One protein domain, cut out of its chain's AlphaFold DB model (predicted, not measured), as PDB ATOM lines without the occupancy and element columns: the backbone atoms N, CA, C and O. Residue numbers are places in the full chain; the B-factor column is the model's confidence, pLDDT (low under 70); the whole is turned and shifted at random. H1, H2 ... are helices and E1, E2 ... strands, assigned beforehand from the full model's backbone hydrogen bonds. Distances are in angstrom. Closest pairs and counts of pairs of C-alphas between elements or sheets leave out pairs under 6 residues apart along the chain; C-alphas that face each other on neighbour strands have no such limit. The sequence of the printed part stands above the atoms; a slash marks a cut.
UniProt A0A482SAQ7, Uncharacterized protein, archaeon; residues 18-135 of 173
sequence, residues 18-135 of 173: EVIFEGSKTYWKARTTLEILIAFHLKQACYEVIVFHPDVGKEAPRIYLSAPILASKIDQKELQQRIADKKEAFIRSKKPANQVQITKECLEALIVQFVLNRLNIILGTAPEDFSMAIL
ATOM      1  N   GLU A  18      41.149 -18.058  -6.240       94.19
ATOM      2  CA  GLU A  18      40.693 -19.362  -5.754       94.19
ATOM      3  C   GLU A  18      39.423 -19.777  -6.503       94.19
ATOM      4  O   GLU A  18      38.462 -19.015  -6.555       94.19
ATOM      5  N   VAL A  19      39.390 -20.976  -7.089       95.50
ATOM      6  CA  VAL A  19      38.158 -21.515  -7.693       95.50
ATOM      7  C   VAL A  19      37.285 -22.075  -6.574       95.50
ATOM      8  O   VAL A  19      37.684 -23.023  -5.901       95.50
ATOM      9  N   ILE A  20      36.104 -21.488  -6.373       96.81
ATOM     10  CA  ILE A  20      35.165 -21.909  -5.321       96.81
ATOM     11  C   ILE A  20      34.054 -22.817  -5.856       96.81
ATOM     12  O   ILE A  20      33.404 -23.525  -5.089       96.81
ATOM     13  N   PHE A  21      33.822 -22.796  -7.170       97.69
ATOM     14  CA  PHE A  21      32.866 -23.673  -7.832       97.69
ATOM     15  C   PHE A  21      33.254 -23.909  -9.287       97.69
ATOM     16  O   PHE A  21      33.593 -22.971 -10.005       97.69
ATOM     17  N   GLU A  22      33.126 -25.158  -9.716       96.56
ATOM     18  CA  GLU A  22      33.230 -25.593 -11.103       96.56
ATOM     19  C   GLU A  22      32.168 -26.673 -11.322       96.56
ATOM     20  O   GLU A  22      32.119 -27.672 -10.600       96.56
ATOM     21  N   GLY A  23      31.266 -26.455 -12.273       96.00
ATOM     22  CA  GLY A  23      30.176 -27.387 -12.524       96.00
ATOM     23  C   GLY A  23      29.263 -26.932 -13.647       96.00
ATOM     24  O   GLY A  23      29.610 -26.068 -14.443       96.00
ATOM     25  N   SER A  24      28.069 -27.509 -13.713       96.62
ATOM     26  CA  SER A  24      27.081 -27.188 -14.742       96.62
ATOM     27  C   SER A  24      25.739 -26.809 -14.134       96.62
ATOM     28  O   SER A  24      25.349 -27.352 -13.097       96.62
ATOM     29  N   LYS A  25      24.983 -25.948 -14.817       97.31
ATOM     30  CA  LYS A  25      23.590 -25.648 -14.477       97.31
ATOM     31  C   LYS A  25      22.691 -25.819 -15.692       97.31
ATOM     32  O   LYS A  25      22.919 -25.226 -16.745       97.31
ATOM     33  N   THR A  26      21.626 -26.594 -15.512       97.38
ATOM     34  CA  THR A  26      20.586 -26.779 -16.525       97.38
ATOM     35  C   THR A  26      19.529 -25.683 -16.411       97.38
ATOM     36  O   THR A  26      18.920 -25.468 -15.361       97.38
ATOM     37  N   TYR A  27      19.290 -24.996 -17.523       95.69
ATOM     38  CA  TYR A  27      18.288 -23.952 -17.679       95.69
ATOM     39  C   TYR A  27      17.069 -24.521 -18.400       95.69
ATOM     40  O   TYR A  27      16.939 -24.420 -19.617       95.69
ATOM     41  N   TRP A  28      16.139 -25.101 -17.638       94.38
ATOM     42  CA  TRP A  28      14.987 -25.851 -18.163       94.38
ATOM     43  C   TRP A  28      14.150 -25.075 -19.185       94.38
ATOM     44  O   TRP A  28      13.719 -25.644 -20.184       94.38
ATOM     45  N   LYS A  29      13.942 -23.772 -18.946       91.38
ATOM     46  CA  LYS A  29      13.170 -22.893 -19.840       91.38
ATOM     47  C   LYS A  29      13.858 -22.695 -21.192       91.38
ATOM     48  O   LYS A  29      13.183 -22.691 -22.211       91.38
ATOM     49  N   ALA A  30      15.184 -22.570 -21.187       92.12
ATOM     50  CA  ALA A  30      15.997 -22.423 -22.391       92.12
ATOM     51  C   ALA A  30      16.443 -23.774 -22.982       92.12
ATOM     52  O   ALA A  30      17.096 -23.793 -24.016       92.12
ATOM     53  N   ARG A  31      16.103 -24.900 -22.330       94.19
ATOM     54  CA  ARG A  31      16.484 -26.267 -22.732       94.19
ATOM     55  C   ARG A  31      17.993 -26.433 -22.984       94.19
ATOM     56  O   ARG A  31      18.387 -27.246 -23.808       94.19
ATOM     57  N   THR A  32      18.823 -25.698 -22.245       94.56
ATOM     58  CA  THR A  32      20.289 -25.716 -22.373       94.56
ATOM     59  C   THR A  32      20.955 -26.024 -21.034       94.56
ATOM     60  O   THR A  32      20.379 -25.772 -19.970       94.56
ATOM     61  N   THR A  33      22.168 -26.568 -21.077       96.38
ATOM     62  CA  THR A  33      23.033 -26.745 -19.907       96.38
ATOM     63  C   THR A  33      24.309 -25.952 -20.130       96.38
ATOM     64  O   THR A  33      24.981 -26.138 -21.139       96.38
ATOM     65  N   LEU A  34      24.627 -25.064 -19.190       95.75
ATOM     66  CA  LEU A  34      25.821 -24.225 -19.253       95.75
ATOM     67  C   LEU A  34      26.851 -24.710 -18.240       95.75
ATOM     68  O   LEU A  34      26.488 -25.119 -17.133       95.75
ATOM     69  N   GLU A  35      28.122 -24.628 -18.610       96.88
ATOM     70  CA  GLU A  35      29.245 -24.826 -17.699       96.88
ATOM     71  C   GLU A  35      29.520 -23.510 -16.969       96.88
ATOM     72  O   GLU A  35      29.491 -22.437 -17.568       96.88
ATOM     73  N   ILE A  36      29.716 -23.579 -15.655       97.56
ATOM     74  CA  ILE A  36      29.868 -22.423 -14.775       97.56
ATOM     75  C   ILE A  36      31.111 -22.622 -13.920       97.56
ATOM     76  O   ILE A  36      31.251 -23.635 -13.232       97.56
ATOM     77  N   LEU A  37      31.954 -21.597 -13.903       97.38
ATOM     78  CA  LEU A  37      33.078 -21.470 -12.992       97.38
ATOM     79  C   LEU A  37      32.898 -20.195 -12.166       97.38
ATOM     80  O   LEU A  37      32.600 -19.129 -12.707       97.38
ATOM     81  N   ILE A  38      33.074 -20.301 -10.850       97.81
ATOM     82  CA  ILE A  38      33.090 -19.154  -9.938       97.81
ATOM     83  C   ILE A  38      34.459 -19.094  -9.268       97.81
ATOM     84  O   ILE A  38      34.856 -20.013  -8.549       97.81
ATOM     85  N   ALA A  39      35.168 -17.994  -9.502       96.88
ATOM     86  CA  ALA A  39      36.484 -17.729  -8.942       96.88
ATOM     87  C   ALA A  39      36.437 -16.540  -7.980       96.88
ATOM     88  O   ALA A  39      35.766 -15.544  -8.239       96.88
ATOM     89  N   PHE A  40      37.164 -16.621  -6.874       97.00
ATOM     90  CA  PHE A  40      37.338 -15.544  -5.915       97.00
ATOM     91  C   PHE A  40      38.695 -14.869  -6.109       97.00
ATOM     92  O   PHE A  40      39.740 -15.502  -5.977       97.00
ATOM     93  N   HIS A  41      38.680 -13.567  -6.391       95.81
ATOM     94  CA  HIS A  41      39.873 -12.734  -6.528       95.81
ATOM     95  C   HIS A  41      40.183 -12.066  -5.192       95.81
ATOM     96  O   HIS A  41      39.614 -11.023  -4.857       95.81
ATOM     97  N   LEU A  42      41.105 -12.654  -4.424       94.31
ATOM     98  CA  LEU A  42      41.388 -12.236  -3.047       94.31
ATOM     99  C   LEU A  42      41.838 -10.770  -2.956       94.31
ATOM    100  O   LEU A  42      41.447 -10.056  -2.038       94.31
ATOM    101  N   LYS A  43      42.650 -10.308  -3.916       93.50
ATOM    102  CA  LYS A  43      43.198  -8.940  -3.919       93.50
ATOM    103  C   LYS A  43      42.144  -7.871  -4.198       93.50
ATOM    104  O   LYS A  43      42.249  -6.774  -3.664       93.50
ATOM    105  N   GLN A  44      41.164  -8.178  -5.044       95.44
ATOM    106  CA  GLN A  44      40.108  -7.246  -5.442       95.44
ATOM    107  C   GLN A  44      38.807  -7.452  -4.667       95.44
ATOM    108  O   GLN A  44      37.869  -6.682  -4.852       95.44
ATOM    109  N   ALA A  45      38.757  -8.465  -3.794       95.81
ATOM    110  CA  ALA A  45      37.582  -8.826  -3.014       95.81
ATOM    111  C   ALA A  45      36.323  -8.936  -3.894       95.81
ATOM    112  O   ALA A  45      35.274  -8.365  -3.594       95.81
ATOM    113  N   CYS A  46      36.438  -9.668  -5.003       97.19
ATOM    114  CA  CYS A  46      35.328  -9.897  -5.920       97.19
ATOM    115  C   CYS A  46      35.260 -11.352  -6.378       97.19
ATOM    116  O   CYS A  46      36.278 -12.039  -6.469       97.19
ATOM    117  N   TYR A  47      34.056 -11.796  -6.716       98.00
ATOM    118  CA  TYR A  47      33.837 -13.053  -7.415       98.00
ATOM    119  C   TYR A  47      33.733 -12.796  -8.914       98.00
ATOM    120  O   TYR A  47      33.070 -11.855  -9.340       98.00
ATOM    121  N   GLU A  48      34.384 -13.631  -9.708       97.62
ATOM    122  CA  GLU A  48      34.266 -13.688 -11.159       97.62
ATOM    123  C   GLU A  48      33.434 -14.919 -11.516       97.62
ATOM    124  O   GLU A  48      33.780 -16.038 -11.135       97.62
ATOM    125  N   VAL A  49      32.329 -14.709 -12.229       97.94
ATOM    126  CA  VAL A  49      31.465 -15.773 -12.740       97.94
ATOM    127  C   VAL A  49      31.708 -15.900 -14.236       97.94
ATOM    128  O   VAL A  49      31.450 -14.967 -15.004       97.94
ATOM    129  N   ILE A  50      32.194 -17.068 -14.633       97.06
ATOM    130  CA  ILE A  50      32.479 -17.440 -16.014       97.06
ATOM    131  C   ILE A  50      31.447 -18.478 -16.422       97.06
ATOM    132  O   ILE A  50      31.211 -19.446 -15.696       97.06
ATOM    133  N   VAL A  51      30.812 -18.266 -17.572       97.19
ATOM    134  CA  VAL A  51      29.774 -19.163 -18.078       97.19
ATOM    135  C   VAL A  51      30.080 -19.517 -19.517       97.19
ATOM    136  O   VAL A  51      30.264 -18.632 -20.349       97.19
ATOM    137  N   PHE A  52      30.095 -20.808 -19.815       95.75
ATOM    138  CA  PHE A  52      30.369 -21.333 -21.140       95.75
ATOM    139  C   PHE A  52      29.183 -22.138 -21.656       95.75
ATOM    140  O   PHE A  52      28.584 -22.941 -20.936       95.75
ATOM    141  N   HIS A  53      28.835 -21.906 -22.920       95.25
ATOM    142  CA  HIS A  53      27.809 -22.668 -23.611       95.25
ATOM    143  C   HIS A  53      28.476 -23.750 -24.468       95.25
ATOM    144  O   HIS A  53      29.014 -23.426 -25.529       95.25
ATOM    145  N   PRO A  54      28.412 -25.034 -24.071       93.00
ATOM    146  CA  PRO A  54      29.141 -26.107 -24.750       93.00
ATOM    147  C   PRO A  54      28.672 -26.350 -26.189       93.00
ATOM    148  O   PRO A  54      29.499 -26.594 -27.068       93.00
ATOM    149  N   ASP A  55      27.368 -26.231 -26.453       91.56
ATOM    150  CA  ASP A  55      26.832 -26.437 -27.806       91.56
ATOM    151  C   ASP A  55      27.227 -25.318 -28.780       91.56
ATOM    152  O   ASP A  55      27.585 -25.598 -29.924       91.56
ATOM    153  N   VAL A  56      27.214 -24.063 -28.316       92.19
ATOM    154  CA  VAL A  56      27.612 -22.879 -29.101       92.19
ATOM    155  C   VAL A  56      29.140 -22.740 -29.171       92.19
ATOM    156  O   VAL A  56      29.667 -22.149 -30.108       92.19
ATOM    157  N   GLY A  57      29.869 -23.285 -28.195       92.88
ATOM    158  CA  GLY A  57      31.322 -23.150 -28.096       92.88
ATOM    159  C   GLY A  57      31.771 -21.735 -27.721       92.88
ATOM    160  O   GLY A  57      32.832 -21.297 -28.160       92.88
ATOM    161  N   LYS A  58      30.962 -21.001 -26.946       93.56
ATOM    162  CA  LYS A  58      31.185 -19.581 -26.632       93.56
ATOM    163  C   LYS A  58      31.036 -19.302 -25.139       93.56
ATOM    164  O   LYS A  58      30.150 -19.842 -24.477       93.56
ATOM    165  N   GLU A  59      31.906 -18.437 -24.626       94.81
ATOM    166  CA  GLU A  59      31.821 -17.882 -23.273       94.81
ATOM    167  C   GLU A  59      30.878 -16.667 -23.267       94.81
ATOM    168  O   GLU A  59      30.929 -15.820 -24.164       94.81
ATOM    169  N   ALA A  60      30.010 -16.575 -22.260       95.94
ATOM    170  CA  ALA A  60      29.211 -15.384 -22.011       95.94
ATOM    171  C   ALA A  60      30.091 -14.228 -21.505       95.94
ATOM    172  O   ALA A  60      31.150 -14.468 -20.920       95.94
ATOM    173  N   PRO A  61      29.635 -12.968 -21.613       96.19
ATOM    174  CA  PRO A  61      30.249 -11.874 -20.871       96.19
ATOM    175  C   PRO A  61      30.357 -12.210 -19.376       96.19
ATOM    176  O   PRO A  61      29.373 -12.601 -18.743       96.19
ATOM    177  N   ARG A  62      31.562 -12.058 -18.818       96.31
ATOM    178  CA  ARG A  62      31.851 -12.376 -17.414       96.31
ATOM    179  C   ARG A  62      31.127 -11.423 -16.473       96.31
ATOM    180  O   ARG A  62      31.087 -10.216 -16.719       96.31
ATOM    181  N   ILE A  63      30.637 -11.961 -15.363       97.19
ATOM    182  CA  ILE A  63      29.991 -11.177 -14.308       97.19
ATOM    183  C   ILE A  63      30.964 -11.042 -13.141       97.19
ATOM    184  O   ILE A  63      31.534 -12.034 -12.685       97.19
ATOM    185  N   TYR A  64      31.127  -9.822 -12.634       97.38
ATOM    186  CA  TYR A  64      31.930  -9.553 -11.444       97.38
ATOM    187  C   TYR A  64      31.019  -9.140 -10.294       97.38
ATOM    188  O   TYR A  64      30.213  -8.224 -10.439       97.38
ATOM    189  N   LEU A  65      31.149  -9.809  -9.151       97.31
ATOM    190  CA  LEU A  65      30.328  -9.578  -7.966       97.31
ATOM    191  C   LEU A  65      31.187  -9.073  -6.810       97.31
ATOM    192  O   LEU A  65      32.250  -9.627  -6.531       97.31
ATOM    193  N   SER A  66      30.716  -8.051  -6.107       97.06
ATOM    194  CA  SER A  66      31.373  -7.527  -4.910       97.06
ATOM    195  C   SER A  66      31.294  -8.542  -3.772       97.06
ATOM    196  O   SER A  66      30.201  -8.831  -3.283       97.06
ATOM    197  N   ALA A  67      32.430  -9.069  -3.306       96.94
ATOM    198  CA  ALA A  67      32.444 -10.008  -2.188       96.94
ATOM    199  C   ALA A  67      31.876  -9.430  -0.876       96.94
ATOM    200  O   ALA A  67      31.094 -10.138  -0.240       96.94
ATOM    201  N   PRO A  68      32.181  -8.182  -0.453       96.38
ATOM    202  CA  PRO A  68      31.618  -7.646   0.788       96.38
ATOM    203  C   PRO A  68      30.101  -7.434   0.715       96.38
ATOM    204  O   PRO A  68      29.409  -7.723   1.690       96.38
ATOM    205  N   ILE A  69      29.567  -6.982  -0.429       95.12
ATOM    206  CA  ILE A  69      28.111  -6.828  -0.605       95.12
ATOM    207  C   ILE A  69      27.460  -8.210  -0.659       95.12
ATOM    208  O   ILE A  69      26.459  -8.449   0.001       95.12
ATOM    209  N   LEU A  70      28.050  -9.163  -1.379       94.69
ATOM    210  CA  LEU A  70      27.509 -10.515  -1.460       94.69
ATOM    211  C   LEU A  70      27.468 -11.196  -0.086       94.69
ATOM    212  O   LEU A  70      26.458 -11.796   0.268       94.69
ATOM    213  N   ALA A  71      28.523 -11.036   0.719       95.31
ATOM    214  CA  ALA A  71      28.583 -11.550   2.084       95.31
ATOM    215  C   ALA A  71      27.517 -10.928   3.002       95.31
ATOM    216  O   ALA A  71      26.987 -11.626   3.866       95.31
ATOM    217  N   SER A  72      27.161  -9.650   2.808       94.88
ATOM    218  CA  SER A  72      26.103  -8.999   3.593       94.88
ATOM    219  C   SER A  72      24.696  -9.490   3.238       94.88
ATOM    220  O   SER A  72      23.790  -9.371   4.061       94.88
ATOM    221  N   LYS A  73      24.511 -10.092   2.054       93.69
ATOM    222  CA  LYS A  73      23.248 -10.722   1.632       93.69
ATOM    223  C   LYS A  73      23.085 -12.165   2.122       93.69
ATOM    224  O   LYS A  73      21.999 -12.722   1.979       93.69
ATOM    225  N   ILE A  74      24.129 -12.789   2.671       95.88
ATOM    226  CA  ILE A  74      24.049 -14.162   3.188       95.88
ATOM    227  C   ILE A  74      23.327 -14.175   4.540       95.88
ATOM    228  O   ILE A  74      23.691 -13.427   5.453       95.88
ATOM    229  N   ASP A  75      22.342 -15.069   4.687       95.81
ATOM    230  CA  ASP A  75      21.641 -15.277   5.955       95.81
ATOM    231  C   ASP A  75      22.612 -15.807   7.019       95.81
ATOM    232  O   ASP A  75      23.098 -16.942   6.973       95.81
ATOM    233  N   GLN A  76      22.886 -14.962   8.011       96.88
ATOM    234  CA  GLN A  76      23.791 -15.287   9.104       96.88
ATOM    235  C   GLN A  76      23.268 -16.444   9.960       96.88
ATOM    236  O   GLN A  76      24.074 -17.221  10.469       96.88
ATOM    237  N   LYS A  77      21.947 -16.606  10.106       98.06
ATOM    238  CA  LYS A  77      21.374 -17.735  10.853       98.06
ATOM    239  C   LYS A  77      21.637 -19.045  10.123       98.06
ATOM    240  O   LYS A  77      22.108 -19.994  10.746       98.06
ATOM    241  N   GLU A  78      21.405 -19.076   8.810       97.81
ATOM    242  CA  GLU A  78      21.708 -20.247   7.981       97.81
ATOM    243  C   GLU A  78      23.207 -20.581   8.015       97.81
ATOM    244  O   GLU A  78      23.584 -21.740   8.202       97.81
ATOM    245  N   LEU A  79      24.077 -19.572   7.904       98.00
ATOM    246  CA  LEU A  79      25.525 -19.761   7.982       98.00
ATOM    247  C   LEU A  79      25.952 -20.380   9.319       98.00
ATOM    248  O   LEU A  79      26.704 -21.358   9.326       98.00
ATOM    249  N   GLN A  80      25.472 -19.848  10.447       98.25
ATOM    250  CA  GLN A  80      25.799 -20.399  11.765       98.25
ATOM    251  C   GLN A  80      25.278 -21.829  11.931       98.25
ATOM    252  O   GLN A  80      26.000 -22.669  12.473       98.25
ATOM    253  N   GLN A  81      24.084 -22.130  11.409       98.38
ATOM    254  CA  GLN A  81      23.538 -23.485  11.425       98.38
ATOM    255  C   GLN A  81      24.439 -24.457  10.651       98.38
ATOM    256  O   GLN A  81      24.886 -25.453  11.211       98.38
ATOM    257  N   ARG A  82      24.823 -24.127   9.408       98.12
ATOM    258  CA  ARG A  82      25.718 -24.982   8.605       98.12
ATOM    259  C   ARG A  82      27.089 -25.178   9.251       98.12
ATOM    260  O   ARG A  82      27.680 -26.253   9.146       98.12
ATOM    261  N   ILE A  83      27.615 -24.149   9.919       98.00
ATOM    262  CA  ILE A  83      28.859 -24.250  10.693       98.00
ATOM    263  C   ILE A  83      28.683 -25.227  11.862       98.00
ATOM    264  O   ILE A  83      29.572 -26.050  12.086       98.00
ATOM    265  N   ALA A  84      27.576 -25.148  12.605       97.81
ATOM    266  CA  ALA A  84      27.283 -26.058  13.711       97.81
ATOM    267  C   ALA A  84      27.160 -27.511  13.226       97.81
ATOM    268  O   ALA A  84      27.842 -28.385  13.764       97.81
ATOM    269  N   ASP A  85      26.409 -27.743  12.149       97.75
ATOM    270  CA  ASP A  85      26.205 -29.072  11.562       97.75
ATOM    271  C   ASP A  85      27.534 -29.692  11.099       97.75
ATOM    272  O   ASP A  85      27.856 -30.840  11.424       97.75
ATOM    273  N   LYS A  86      28.373 -28.916  10.390       96.88
ATOM    274  CA  LYS A  86      29.708 -29.380   9.981       96.88
ATOM    275  C   LYS A  86      30.592 -29.684  11.186       96.88
ATOM    276  O   LYS A  86      31.247 -30.724  11.204       96.88
ATOM    277  N   LYS A  87      30.629 -28.816  12.202       96.25
ATOM    278  CA  LYS A  87      31.414 -29.074  13.423       96.25
ATOM    279  C   LYS A  87      31.007 -30.378  14.089       96.25
ATOM    280  O   LYS A  87      31.877 -31.165  14.458       96.25
ATOM    281  N   GLU A  88      29.707 -30.614  14.220       96.44
ATOM    282  CA  GLU A  88      29.192 -31.836  14.821       96.44
ATOM    283  C   GLU A  88      29.633 -33.076  14.029       96.44
ATOM    284  O   GLU A  88      30.096 -34.056  14.616       96.44
ATOM    285  N   ALA A  89      29.604 -33.012  12.694       96.19
ATOM    286  CA  ALA A  89      30.098 -34.088  11.837       96.19
ATOM    287  C   ALA A  89      31.599 -34.388  12.049       96.19
ATOM    288  O   ALA A  89      31.997 -35.558  12.087       96.19
ATOM    289  N   PHE A  90      32.435 -33.360  12.242       95.44
ATOM    290  CA  PHE A  90      33.859 -33.531  12.566       95.44
ATOM    291  C   PHE A  90      34.067 -34.185  13.937       95.44
ATOM    292  O   PHE A  90      34.879 -35.108  14.050       95.44
ATOM    293  N   ILE A  91      33.297 -33.767  14.950       95.00
ATOM    294  CA  ILE A  91      33.331 -34.341  16.304       95.00
ATOM    295  C   ILE A  91      32.956 -35.826  16.262       95.00
ATOM    296  O   ILE A  91      33.700 -36.662  16.777       95.00
ATOM    297  N   ARG A  92      31.854 -36.176  15.582       96.75
ATOM    298  CA  ARG A  92      31.419 -37.574  15.397       96.75
ATOM    299  C   ARG A  92      32.478 -38.415  14.678       96.75
ATOM    300  O   ARG A  92      32.674 -39.579  15.011       96.75
ATOM    301  N   SER A  93      33.202 -37.806  13.742       96.56
ATOM    302  CA  SER A  93      34.286 -38.448  12.988       96.56
ATOM    303  C   SER A  93      35.635 -38.466  13.720       96.56
ATOM    304  O   SER A  93      36.613 -38.950  13.151       96.56
ATOM    305  N   LYS A  94      35.724 -37.918  14.943       95.75
ATOM    306  CA  LYS A  94      36.972 -37.746  15.713       95.75
ATOM    307  C   LYS A  94      38.082 -37.016  14.932       95.75
ATOM    308  O   LYS A  94      39.265 -37.273  15.147       95.75
ATOM    309  N   LYS A  95      37.715 -36.115  14.014       94.19
ATOM    310  CA  LYS A  95      38.657 -35.296  13.232       94.19
ATOM    311  C   LYS A  95      38.825 -33.918  13.881       94.19
ATOM    312  O   LYS A  95      37.841 -33.375  14.385       94.19
ATOM    313  N   PRO A  96      40.028 -33.315  13.850       92.19
ATOM    314  CA  PRO A  96      40.214 -31.956  14.343       92.19
ATOM    315  C   PRO A  96      39.412 -30.973  13.481       92.19
ATOM    316  O   PRO A  96      39.528 -30.967  12.255       92.19
ATOM    317  N   ALA A  97      38.592 -30.144  14.124       91.50
ATOM    318  CA  ALA A  97      37.802 -29.119  13.454       91.50
ATOM    319  C   ALA A  97      38.608 -27.815  13.358       91.50
ATOM    320  O   ALA A  97      38.891 -27.176  14.372       91.50
ATOM    321  N   ASN A  98      38.956 -27.395  12.140       95.69
ATOM    322  CA  ASN A  98      39.518 -26.067  11.904       95.69
ATOM    323  C   ASN A  98      38.375 -25.067  11.689       95.69
ATOM    324  O   ASN A  98      37.760 -25.036  10.624       95.69
ATOM    325  N   GLN A  99      38.104 -24.243  12.703       95.06
ATOM    326  CA  GLN A  99      37.025 -23.253  12.675       95.06
ATOM    327  C   GLN A  99      37.073 -22.349  11.440       95.06
ATOM    328  O   GLN A  99      36.041 -22.118  10.815       95.06
ATOM    329  N   VAL A 100      38.255 -21.827  11.111       96.06
ATOM    330  CA  VAL A 100      38.431 -20.844  10.035       96.06
ATOM    331  C   VAL A 100      38.106 -21.481   8.691       96.06
ATOM    332  O   VAL A 100      37.359 -20.910   7.902       96.06
ATOM    333  N   GLN A 101      38.605 -22.697   8.467       94.62
ATOM    334  CA  GLN A 101      38.328 -23.450   7.250       94.62
ATOM    335  C   GLN A 101      36.842 -23.810   7.131       94.62
ATOM    336  O   GLN A 101      36.246 -23.584   6.085       94.62
ATOM    337  N   ILE A 102      36.218 -24.301   8.208       96.75
ATOM    338  CA  ILE A 102      34.791 -24.658   8.206       96.75
ATOM    339  C   ILE A 102      33.928 -23.435   7.886       96.75
ATOM    340  O   ILE A 102      33.025 -23.520   7.056       96.75
ATOM    341  N   THR A 103      34.207 -22.293   8.521       96.94
ATOM    342  CA  THR A 103      33.483 -21.045   8.257       96.94
ATOM    343  C   THR A 103      33.654 -20.600   6.808       96.94
ATOM    344  O   THR A 103      32.653 -20.278   6.171       96.94
ATOM    345  N   LYS A 104      34.886 -20.633   6.277       95.62
ATOM    346  CA  LYS A 104      35.176 -20.304   4.874       95.62
ATOM    347  C   LYS A 104      34.369 -21.186   3.919       95.62
ATOM    348  O   LYS A 104      33.612 -20.660   3.114       95.62
ATOM    349  N   GLU A 105      34.447 -22.507   4.070       96.62
ATOM    350  CA  GLU A 105      33.743 -23.449   3.194       96.62
ATOM    351  C   GLU A 105      32.215 -23.290   3.259       96.62
ATOM    352  O   GLU A 105      31.530 -23.421   2.248       96.62
ATOM    353  N   CYS A 106      31.648 -23.053   4.448       98.06
ATOM    354  CA  CYS A 106      30.206 -22.827   4.591       98.06
ATOM    355  C   CYS A 106      29.768 -21.521   3.921       98.06
ATOM    356  O   CYS A 106      28.728 -21.500   3.265       98.06
ATOM    357  N   LEU A 107      30.555 -20.453   4.074       97.69
ATOM    358  CA  LEU A 107      30.284 -19.168   3.435       97.69
ATOM    359  C   LEU A 107      30.368 -19.282   1.910       97.69
ATOM    360  O   LEU A 107      29.447 -18.856   1.220       97.69
ATOM    361  N   GLU A 108      31.426 -19.901   1.386       97.31
ATOM    362  CA  GLU A 108      31.599 -20.132  -0.052       97.31
ATOM    363  C   GLU A 108      30.451 -20.963  -0.624       97.31
ATOM    364  O   GLU A 108      29.882 -20.589  -1.645       97.31
ATOM    365  N   ALA A 109      30.026 -22.028   0.063       98.00
ATOM    366  CA  ALA A 109      28.885 -22.829  -0.371       98.00
ATOM    367  C   ALA A 109      27.581 -22.012  -0.453       98.00
ATOM    368  O   ALA A 109      26.812 -22.176  -1.401       98.00
ATOM    369  N   LEU A 110      27.330 -21.118   0.511       98.19
ATOM    370  CA  LEU A 110      26.159 -20.232   0.493       98.19
ATOM    371  C   LEU A 110      26.251 -19.170  -0.604       98.19
ATOM    372  O   LEU A 110      25.252 -18.880  -1.258       98.19
ATOM    373  N   ILE A 111      27.443 -18.631  -0.850       97.88
ATOM    374  CA  ILE A 111      27.706 -17.695  -1.945       97.88
ATOM    375  C   ILE A 111      27.463 -18.363  -3.298       97.88
ATOM    376  O   ILE A 111      26.736 -17.822  -4.129       97.88
ATOM    377  N   VAL A 112      28.003 -19.564  -3.506       98.12
ATOM    378  CA  VAL A 112      27.775 -20.354  -4.721       98.12
ATOM    379  C   VAL A 112      26.283 -20.603  -4.909       98.12
ATOM    380  O   VAL A 112      25.753 -20.342  -5.984       98.12
ATOM    381  N   GLN A 113      25.579 -21.032  -3.860       97.75
ATOM    382  CA  GLN A 113      24.133 -21.235  -3.913       97.75
ATOM    383  C   GLN A 113      23.383 -19.943  -4.262       97.75
ATOM    384  O   GLN A 113      22.485 -19.966  -5.105       97.75
ATOM    385  N   PHE A 114      23.754 -18.812  -3.659       96.69
ATOM    386  CA  PHE A 114      23.160 -17.511  -3.958       96.69
ATOM    387  C   PHE A 114      23.323 -17.153  -5.438       96.69
ATOM    388  O   PHE A 114      22.334 -16.831  -6.103       96.69
ATOM    389  N   VAL A 115      24.554 -17.247  -5.953       97.50
ATOM    390  CA  VAL A 115      24.891 -16.935  -7.348       97.50
ATOM    391  C   VAL A 115      24.142 -17.870  -8.281       97.50
ATOM    392  O   VAL A 115      23.406 -17.405  -9.146       97.50
ATOM    393  N   LEU A 116      24.256 -19.184  -8.081       97.44
ATOM    394  CA  LEU A 116      23.616 -20.170  -8.942       97.44
ATOM    395  C   LEU A 116      22.100 -20.021  -8.946       97.44
ATOM    396  O   LEU A 116      21.506 -20.161 -10.004       97.44
ATOM    397  N   ASN A 117      21.450 -19.689  -7.834       96.44
ATOM    398  CA  ASN A 117      19.996 -19.520  -7.814       96.44
ATOM    399  C   ASN A 117      19.532 -18.287  -8.607       96.44
ATOM    400  O   ASN A 117      18.479 -18.326  -9.248       96.44
ATOM    401  N   ARG A 118      20.331 -17.216  -8.617       95.88
ATOM    402  CA  ARG A 118      19.993 -15.929  -9.255       95.88
ATOM    403  C   ARG A 118      20.569 -15.749 -10.658       95.88
ATOM    404  O   ARG A 118      20.121 -14.870 -11.391       95.88
ATOM    405  N   LEU A 119      21.512 -16.595 -11.061       96.88
ATOM    406  CA  LEU A 119      22.124 -16.574 -12.384       96.88
ATOM    407  C   LEU A 119      21.134 -17.050 -13.450       96.88
ATOM    408  O   LEU A 119      20.780 -18.234 -13.494       96.88
ATOM    409  N   ASN A 120      20.726 -16.142 -14.331       95.88
ATOM    410  CA  ASN A 120      19.759 -16.369 -15.402       95.88
ATOM    411  C   ASN A 120      20.383 -16.140 -16.781       95.88
ATOM    412  O   ASN A 120      21.264 -15.297 -16.935       95.88
ATOM    413  N   ILE A 121      19.895 -16.894 -17.769       95.00
ATOM    414  CA  ILE A 121      20.241 -16.717 -19.179       95.00
ATOM    415  C   ILE A 121      19.361 -15.625 -19.793       95.00
ATOM    416  O   ILE A 121      18.139 -15.635 -19.630       95.00
ATOM    417  N   ILE A 122      19.989 -14.698 -20.507       94.50
ATOM    418  CA  ILE A 122      19.338 -13.691 -21.338       94.50
ATOM    419  C   ILE A 122      19.656 -14.055 -22.784       94.50
ATOM    420  O   ILE A 122      20.803 -13.949 -23.221       94.50
ATOM    421  N   LEU A 123      18.636 -14.514 -23.505       91.50
ATOM    422  CA  LEU A 123      18.749 -14.866 -24.916       91.50
ATOM    423  C   LEU A 123      18.660 -13.599 -25.772       91.50
ATOM    424  O   LEU A 123      17.785 -12.760 -25.555       91.50
ATOM    425  N   GLY A 124      19.587 -13.467 -26.716       90.88
ATOM    426  CA  GLY A 124      19.586 -12.437 -27.743       90.88
ATOM    427  C   GLY A 124      18.723 -12.817 -28.945       90.88
ATOM    428  O   GLY A 124      17.909 -13.738 -28.901       90.88
ATOM    429  N   THR A 125      18.899 -12.075 -30.038       91.06
ATOM    430  CA  THR A 125      18.190 -12.316 -31.303       91.06
ATOM    431  C   THR A 125      18.736 -13.515 -32.070       91.06
ATOM    432  O   THR A 125      17.979 -14.165 -32.789       91.06
ATOM    433  N   ALA A 126      20.034 -13.800 -31.935       88.56
ATOM    434  CA  ALA A 126      20.698 -14.928 -32.574       88.56
ATOM    435  C   ALA A 126      20.934 -16.075 -31.569       88.56
ATOM    436  O   ALA A 126      21.137 -15.802 -30.383       88.56
ATOM    437  N   PRO A 127      20.938 -17.348 -32.007       78.75
ATOM    438  CA  PRO A 127      21.212 -18.499 -31.136       78.75
ATOM    439  C   PRO A 127      22.556 -18.424 -30.393       78.75
ATOM    440  O   PRO A 127      22.680 -18.896 -29.266       78.75
ATOM    441  N   GLU A 128      23.562 -17.821 -31.021       87.94
ATOM    442  CA  GLU A 128      24.905 -17.610 -30.482       87.94
ATOM    443  C   GLU A 128      25.025 -16.382 -29.567       87.94
ATOM    444  O   GLU A 128      26.053 -16.182 -28.902       87.94
ATOM    445  N   ASP A 129      23.988 -15.549 -29.531       91.31
ATOM    446  CA  ASP A 129      23.928 -14.362 -28.702       91.31
ATOM    447  C   ASP A 129      23.198 -14.697 -27.415       91.31
ATOM    448  O   ASP A 129      21.972 -14.739 -27.331       91.31
ATOM    449  N   PHE A 130      23.981 -14.920 -26.370       94.56
ATOM    450  CA  PHE A 130      23.465 -15.058 -25.026       94.56
ATOM    451  C   PHE A 130      24.333 -14.257 -24.066       94.56
ATOM    452  O   PHE A 130      25.533 -14.056 -24.268       94.56
ATOM    453  N   SER A 131      23.702 -13.783 -23.004       95.50
ATOM    454  CA  SER A 131      24.389 -13.204 -21.861       95.50
ATOM    455  C   SER A 131      23.814 -13.780 -20.578       95.50
ATOM    456  O   SER A 131      22.786 -14.459 -20.578       95.50
ATOM    457  N   MET A 132      24.513 -13.534 -19.480       96.12
ATOM    458  CA  MET A 132      24.112 -13.988 -18.162       96.12
ATOM    459  C   MET A 132      23.879 -12.768 -17.281       96.12
ATOM    460  O   MET A 132      24.573 -11.764 -17.423       96.12
ATOM    461  N   ALA A 133      22.924 -12.860 -16.364       95.19
ATOM    462  CA  ALA A 133      22.682 -11.816 -15.376       95.19
ATOM    463  C   ALA A 133      22.287 -12.412 -14.028       95.19
ATOM    464  O   ALA A 133      21.647 -13.470 -13.968       95.19
ATOM    465  N   ILE A 134      22.635 -11.714 -12.947       94.94
ATOM    466  CA  ILE A 134      22.117 -12.007 -11.612       94.94
ATOM    467  C   ILE A 134      20.812 -11.230 -11.439       94.94
ATOM    468  O   ILE A 134      20.815 -10.005 -11.328       94.94
ATOM    469  N   LEU A 135      19.691 -11.950 -11.423       92.81
ATOM    470  CA  LEU A 135      18.363 -11.356 -11.277       92.81
ATOM    471  C   LEU A 135      17.822 -11.557  -9.856       92.81
ATOM    472  O   LEU A 135      18.056 -12.620  -9.268       92.81
TER     473      LEU A 135
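This is residues 18 to 135 of the 173 residues of an uncharacterized protein of archaeon (UniProt A0A482SAQ7). A twisted four-strand sheet is covered on one face by the long helix H3 and, further along, by the small hairpin E5-E6 that continues from H3; H2 packs on H3 beyond the sheet and makes one end of the long axis. The sheet E1-E2-E3-E4 is an antiparallel meander, each strand the neighbour of the one before. The 118 printed residues run E1 E2 E3 E4 H1 H2 H3 E5 E6, mixed in class. The whole is only just loose, close to compact, with radius of gyration of the C-alphas 16.7 A and spans of 55 by 29 by 23 A.

Find C-alpha 18 at (40.693, -19.362, -5.754), where E1, residues 18 to 27, begins its 25.8 A. Then come E2, 32 to 41, 28.3 A; E3, 46 to 53, 23.1 A; E4, 63 to 66; H1, 67 to 72; and H2, 76 to 92, 24.4 A. H3, 99 to 118, runs 28.7 A to (19.993, -15.929, -9.255); E5, 119 to 123, and E6, 130 to 134, follow.

Look for N 23 and O 36, 3.0 A, in hairpin E1-E2; N 37 and O 50, 2.9 A, in E2-E3; N 47 and O 65, 2.8 A, in E3-E4. H1 and H3 on one face make two layers; H3's height is 10.0 A. The sheet E1-E2-E3-E4 and the hairpin E5-E6, with N 122 and O 131 at 2.8 A, form a sandwich, two sheets face to face, the parts that face each other 8.7 A centre to centre. H2 touches H3's residues 102 to 110 alone, at a steep tilt of 50 degrees, opposite ways, closest C-alphas Ile 83 and Thr 103, 6.1 A. H1 and H3 only just touch, with 3 pairs of C-alphas within 8 A, closest Leu 70 and Ile 111, 7.2 A. In H1, H2 and H3 every O i to N i+4 pair is within hydrogen-bond range.

C-alphas 94 and 125 are farthest apart, 56.7 A. The printed part has no cut, no link is long, and the mean pLDDT of the printed part is 95.6, with no printed residue at a pLDDT under 70.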